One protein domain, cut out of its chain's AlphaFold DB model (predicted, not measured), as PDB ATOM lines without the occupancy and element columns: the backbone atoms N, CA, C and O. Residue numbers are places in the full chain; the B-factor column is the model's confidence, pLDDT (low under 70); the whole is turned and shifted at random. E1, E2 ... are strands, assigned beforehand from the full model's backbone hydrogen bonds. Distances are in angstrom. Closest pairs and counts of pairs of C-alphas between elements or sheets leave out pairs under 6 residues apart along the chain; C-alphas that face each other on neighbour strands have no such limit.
ATOM      1  N   ILE A   3      45.220  19.386   3.700       94.19
ATOM      2  CA  ILE A   3      44.632  18.661   4.835       94.19
ATOM      3  C   ILE A   3      45.746  18.217   5.777       94.19
ATOM      4  O   ILE A   3      46.725  17.627   5.328       94.19
ATOM      5  N   PHE A   4      45.569  18.469   7.070       94.38
ATOM      6  CA  PHE A   4      46.414  17.936   8.135       94.38
ATOM      7  C   PHE A   4      45.616  16.932   8.974       94.38
ATOM      8  O   PHE A   4      44.463  17.198   9.316       94.38
ATOM      9  N   SER A   5      46.214  15.787   9.310       91.00
ATOM     10  CA  SER A   5      45.598  14.783  10.181       91.00
ATOM     11  C   SER A   5      46.637  14.088  11.049       91.00
ATOM     12  O   SER A   5      47.695  13.699  10.557       91.00
ATOM     13  N   GLU A   6      46.307  13.881  12.324       87.31
ATOM     14  CA  GLU A   6      47.077  13.007  13.219       87.31
ATOM     15  C   GLU A   6      46.766  11.520  12.978       87.31
ATOM     16  O   GLU A   6      47.597  10.650  13.237       87.31
ATOM     17  N   MET A   7      45.580  11.217  12.440       80.75
ATOM     18  CA  MET A   7      45.174   9.869  12.054       80.75
ATOM     19  C   MET A   7      45.685   9.594  10.640       80.75
ATOM     20  O   MET A   7      45.035   9.918   9.648       80.75
ATOM     21  N   GLY A   8      46.895   9.049  10.540       81.69
ATOM     22  CA  GLY A   8      47.491   8.703   9.250       81.69
ATOM     23  C   GLY A   8      46.616   7.740   8.435       81.69
ATOM     24  O   GLY A   8      45.943   6.869   8.985       81.69
ATOM     25  N   VAL A   9      46.661   7.876   7.108       86.25
ATOM     26  CA  VAL A   9      46.071   6.917   6.161       86.25
ATOM     27  C   VAL A   9      47.192   6.052   5.596       86.25
ATOM     28  O   VAL A   9      48.280   6.548   5.300       86.25
ATOM     29  N   ARG A  10      46.938   4.750   5.453       86.88
ATOM     30  CA  ARG A  10      47.886   3.821   4.834       86.88
ATOM     31  C   ARG A  10      48.075   4.163   3.358       86.88
ATOM     32  O   ARG A  10      47.097   4.339   2.635       86.88
ATOM     33  N   ILE A  11      49.328   4.250   2.914       86.50
ATOM     34  CA  ILE A  11      49.669   4.682   1.549       86.50
ATOM     35  C   ILE A  11      49.094   3.711   0.516       86.50
ATOM     36  O   ILE A  11      48.598   4.139  -0.525       86.50
ATOM     37  N   GLU A  12      49.117   2.416   0.821       86.25
ATOM     38  CA  GLU A  12      48.580   1.360  -0.033       86.25
ATOM     39  C   GLU A  12      47.086   1.510  -0.323       86.25
ATOM     40  O   GLU A  12      46.636   0.995  -1.339       86.25
ATOM     41  N   ASP A  13      46.336   2.239   0.506       87.19
ATOM     42  CA  ASP A  13      44.889   2.387   0.368       87.19
ATOM     43  C   ASP A  13      44.482   3.680  -0.372       87.19
ATOM     44  O   ASP A  13      43.302   3.880  -0.652       87.19
ATOM     45  N   LEU A  14      45.437   4.540  -0.762       88.94
ATOM     46  CA  LEU A  14      45.181   5.854  -1.383       88.94
ATOM     47  C   LEU A  14      44.631   5.804  -2.822       88.94
ATOM     48  O   LEU A  14      44.372   6.849  -3.417       88.94
ATOM     49  N   TYR A  15      44.455   4.614  -3.401       90.31
ATOM     50  CA  TYR A  15      43.846   4.453  -4.728       90.31
ATOM     51  C   TYR A  15      42.321   4.619  -4.709       90.31
ATOM     52  O   TYR A  15      41.723   4.841  -5.762       90.31
ATOM     53  N   GLN A  16      41.686   4.485  -3.541       90.88
ATOM     54  CA  GLN A  16      40.238   4.611  -3.391       90.88
ATOM     55  C   GLN A  16      39.839   6.001  -2.864       90.88
ATOM     56  O   GLN A  16      40.651   6.680  -2.232       90.88
ATOM     57  N   PRO A  17      38.593   6.451  -3.093       94.44
ATOM     58  CA  PRO A  17      38.126   7.729  -2.568       94.44
ATOM     59  C   PRO A  17      37.895   7.693  -1.050       94.44
ATOM     60  O   PRO A  17      37.558   6.654  -0.481       94.44
ATOM     61  N   TYR A  18      37.991   8.862  -0.414       94.00
ATOM     62  CA  TYR A  18      37.784   9.043   1.024       94.00
ATOM     63  C   TYR A  18      36.844  10.207   1.322       94.00
ATOM     64  O   TYR A  18      36.874  11.242   0.653       94.00
ATOM     65  N   TRP A  19      36.071  10.054   2.392       94.88
ATOM     66  CA  TRP A  19      35.434  11.155   3.098       94.88
ATOM     67  C   TRP A  19      36.367  11.675   4.186       94.88
ATOM     68  O   TRP A  19      36.971  10.897   4.928       94.88
ATOM     69  N   ILE A  20      36.470  13.000   4.276       94.94
ATOM     70  CA  ILE A  20      37.289  13.689   5.271       94.94
ATOM     71  C   ILE A  20      36.396  14.710   5.970       94.94
ATOM     72  O   ILE A  20      35.873  15.626   5.334       94.94
ATOM     73  N   GLU A  21      36.213  14.533   7.274       96.19
ATOM     74  CA  GLU A  21      35.465  15.446   8.137       96.19
ATOM     75  C   GLU A  21      36.435  16.206   9.033       96.19
ATOM     76  O   GLU A  21      37.372  15.624   9.582       96.19
ATOM     77  N   GLY A  22      36.198  17.502   9.210       95.25
ATOM     78  CA  GLY A  22      37.048  18.336  10.041       95.25
ATOM     79  C   GLY A  22      36.714  19.817   9.950       95.25
ATOM     80  O   GLY A  22      35.750  20.229   9.296       95.25
ATOM     81  N   LYS A  23      37.541  20.639  10.598       96.31
ATOM     82  CA  LYS A  23      37.379  22.096  10.595       96.31
ATOM     83  C   LYS A  23      37.957  22.688   9.321       96.31
ATOM     84  O   LYS A  23      39.174  22.745   9.149       96.31
ATOM     85  N   LEU A  24      37.073  23.153   8.443       96.25
ATOM     86  CA  LEU A  24      37.451  23.860   7.223       96.25
ATOM     87  C   LEU A  24      37.833  25.313   7.533       96.25
ATOM     88  O   LEU A  24      37.097  26.032   8.208       96.25
ATOM     89  N   GLN A  25      38.952  25.761   6.978       96.50
ATOM     90  CA  GLN A  25      39.434  27.133   7.078       96.50
ATOM     91  C   GLN A  25      39.673  27.703   5.677       96.50
ATOM     92  O   GLN A  25      40.348  27.098   4.838       96.50
ATOM     93  N   VAL A  26      39.146  28.903   5.422       96.69
ATOM     94  CA  VAL A  26      39.453  29.668   4.205       96.69
ATOM     95  C   VAL A  26      40.808  30.343   4.399       96.69
ATOM     96  O   VAL A  26      40.902  31.496   4.813       96.69
ATOM     97  N   ARG A  27      41.871  29.573   4.175       96.12
ATOM     98  CA  ARG A  27      43.259  29.999   4.344       96.12
ATOM     99  C   ARG A  27      44.094  29.447   3.200       96.12
ATOM    100  O   ARG A  27      44.109  28.239   2.971       96.12
ATOM    101  N   ALA A  28      44.812  30.330   2.515       94.44
ATOM    102  CA  ALA A  28      45.727  29.923   1.462       94.44
ATOM    103  C   ALA A  28      46.931  29.156   2.042       94.44
ATOM    104  O   ALA A  28      47.494  29.541   3.068       94.44
ATOM    105  N   SER A  29      47.334  28.080   1.374       94.81
ATOM    106  CA  SER A  29      48.617  27.388   1.550       94.81
ATOM    107  C   SER A  29      49.288  27.216   0.199       94.81
ATOM    108  O   SER A  29      48.606  26.926  -0.780       94.81
ATOM    109  N   SER A  30      50.611  27.322   0.183       94.94
ATOM    110  CA  SER A  30      51.448  27.037  -0.980       94.94
ATOM    111  C   SER A  30      52.386  25.875  -0.662       94.94
ATOM    112  O   SER A  30      52.783  25.686   0.491       94.94
ATOM    113  N   SER A  31      52.707  25.084  -1.675       94.31
ATOM    114  CA  SER A  31      53.678  23.993  -1.640       94.31
ATOM    115  C   SER A  31      54.423  23.957  -2.971       94.31
ATOM    116  O   SER A  31      53.969  24.556  -3.941       94.31
ATOM    117  N   GLU A  32      55.531  23.218  -3.044       96.44
ATOM    118  CA  GLU A  32      56.267  23.045  -4.307       96.44
ATOM    119  C   GLU A  32      55.386  22.470  -5.431       96.44
ATOM    120  O   GLU A  32      55.575  22.799  -6.599       96.44
ATOM    121  N   LEU A  33      54.396  21.643  -5.083       94.75
ATOM    122  CA  LEU A  33      53.515  20.993  -6.053       94.75
ATOM    123  C   LEU A  33      52.335  21.869  -6.487       94.75
ATOM    124  O   LEU A  33      51.908  21.784  -7.637       94.75
ATOM    125  N   ALA A  34      51.755  22.646  -5.567       95.50
ATOM    126  CA  ALA A  34      50.533  23.404  -5.827       95.50
ATOM    127  C   ALA A  34      50.208  24.446  -4.748       95.50
ATOM    128  O   ALA A  34      50.577  24.303  -3.576       95.50
ATOM    129  N   ASP A  35      49.373  25.408  -5.143       96.25
ATOM    130  CA  ASP A  35      48.654  26.312  -4.249       96.25
ATOM    131  C   ASP A  35      47.245  25.784  -3.927       96.25
ATOM    132  O   ASP A  35      46.544  25.217  -4.769       96.25
ATOM    133  N   ALA A  36      46.786  26.005  -2.696       96.25
ATOM    134  CA  ALA A  36      45.448  25.654  -2.233       96.25
ATOM    135  C   ALA A  36      44.810  26.822  -1.475       96.25
ATOM    136  O   ALA A  36      45.390  27.335  -0.526       96.25
ATOM    137  N   GLY A  37      43.581  27.198  -1.840       96.38
ATOM    138  CA  GLY A  37      42.835  28.281  -1.175       96.38
ATOM    139  C   GLY A  37      42.154  27.902   0.148       96.38
ATOM    140  O   GLY A  37      41.616  28.773   0.826       96.38
ATOM    141  N   TYR A  38      42.164  26.616   0.511       96.31
ATOM    142  CA  TYR A  38      41.493  26.086   1.700       96.31
ATOM    143  C   TYR A  38      42.394  25.119   2.452       96.31
ATOM    144  O   TYR A  38      43.092  24.315   1.822       96.31
ATOM    145  N   GLN A  39      42.279  25.145   3.777       97.19
ATOM    146  CA  GLN A  39      42.930  24.221   4.700       97.19
ATOM    147  C   GLN A  39      41.896  23.477   5.551       97.19
ATOM    148  O   GLN A  39      40.805  23.998   5.790       97.19
ATOM    149  N   MET A  40      42.232  22.271   6.007       96.06
ATOM    150  CA  MET A  40      41.392  21.486   6.911       96.06
ATOM    151  C   MET A  40      42.228  20.738   7.955       96.06
ATOM    152  O   MET A  40      43.187  20.051   7.608       96.06
ATOM    153  N   GLU A  41      41.812  20.830   9.218       96.19
ATOM    154  CA  GLU A  41      42.238  19.926  10.295       96.19
ATOM    155  C   GLU A  41      41.253  18.753  10.347       96.19
ATOM    156  O   GLU A  41      40.085  18.947  10.692       96.19
ATOM    157  N   ALA A  42      41.697  17.563   9.933       95.88
ATOM    158  CA  ALA A  42      40.845  16.386   9.815       95.88
ATOM    159  C   ALA A  42      40.623  15.708  11.174       95.88
ATOM    160  O   ALA A  42      41.570  15.297  11.844       95.88
ATOM    161  N   GLU A  43      39.352  15.531  11.523       94.69
ATOM    162  CA  GLU A  43      38.881  14.843  12.726       94.69
ATOM    163  C   GLU A  43      38.448  13.403  12.427       94.69
ATOM    164  O   GLU A  43      38.500  12.560  13.318       94.69
ATOM    165  N   LYS A  44      38.028  13.101  11.185       93.75
ATOM    166  CA  LYS A  44      37.735  11.736  10.710       93.75
ATOM    167  C   LYS A  44      38.106  11.557   9.248       93.75
ATOM    168  O   LYS A  44      37.882  12.448   8.432       93.75
ATOM    169  N   ILE A  45      38.609  10.369   8.926       93.44
ATOM    170  CA  ILE A  45      38.900   9.940   7.558       93.44
ATOM    171  C   ILE A  45      38.371   8.518   7.393       93.44
ATOM    172  O   ILE A  45      38.713   7.640   8.186       93.44
ATOM    173  N   TYR A  46      37.526   8.285   6.393       92.94
ATOM    174  CA  TYR A  46      36.952   6.965   6.129       92.94
ATOM    175  C   TYR A  46      36.758   6.735   4.632       92.94
ATOM    176  O   TYR A  46      36.537   7.675   3.869       92.94
ATOM    177  N   ALA A  47      36.905   5.481   4.204       92.00
ATOM    178  CA  ALA A  47      36.778   5.111   2.801       92.00
ATOM    179  C   ALA A  47      35.353   5.383   2.299       92.00
ATOM    180  O   ALA A  47      34.371   5.225   3.030       92.00
ATOM    181  N   TYR A  48      35.243   5.812   1.046       92.50
ATOM    182  CA  TYR A  48      33.955   5.964   0.386       92.50
ATOM    183  C   TYR A  48      33.356   4.583   0.078       92.50
ATOM    184  O   TYR A  48      33.944   3.804  -0.669       92.50
TER     185      TYR A  48
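This is residues 3 to 48 of the 51 residues of the protein "Lipoprotein" of Pseudomonas putida S11 (UniProt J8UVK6). With little regular structure, this is a hairpin of two long, bent antiparallel strands, E1 and E2, arched over, with an unnamed arm at each end; residues 30 to 35 stick out. Residues 3 to 4 pair beside E2. The 46 printed residues, only 17 in named elements, are all strand by class, in the order E1, E2. The whole is only just loose, close to compact, with a radius of gyration of the C-alphas of 11.6 A and spans of 27 by 23 by 18 A.

Look at E1, residues 18 to 25, and E2, residues 39 to 47: this hairpin is antiparallel at 161 degrees. C-alphas 22 and 42 face each other at 4.3 A. N 19 and O 46, 2.8 A, and N 25 and O 39, 2.8 A, are within hydrogen-bond range. E1 bends by 70 degrees at residue 22, E2 by 82 degrees at residue 43. Residues 3 to 4 pair parallel with residues 40 to 41 of E2; residues 29 to 30 pair antiparallel with residues 35 to 36.

Find C-alpha 18 at (37.784, 9.043, 1.024); from there E1 runs 19.1 A to C-alpha 25. E2 runs 20.2 A, ending at C-alpha 47 at (36.778, 5.111, 2.801).

The C-alphas farthest apart, of Glu 12 and Val 26, are 30.0 A apart. The link E1 to E2 is long, 13 residues. The printed part has no cut, and no printed residue is under 70 in pLDDT.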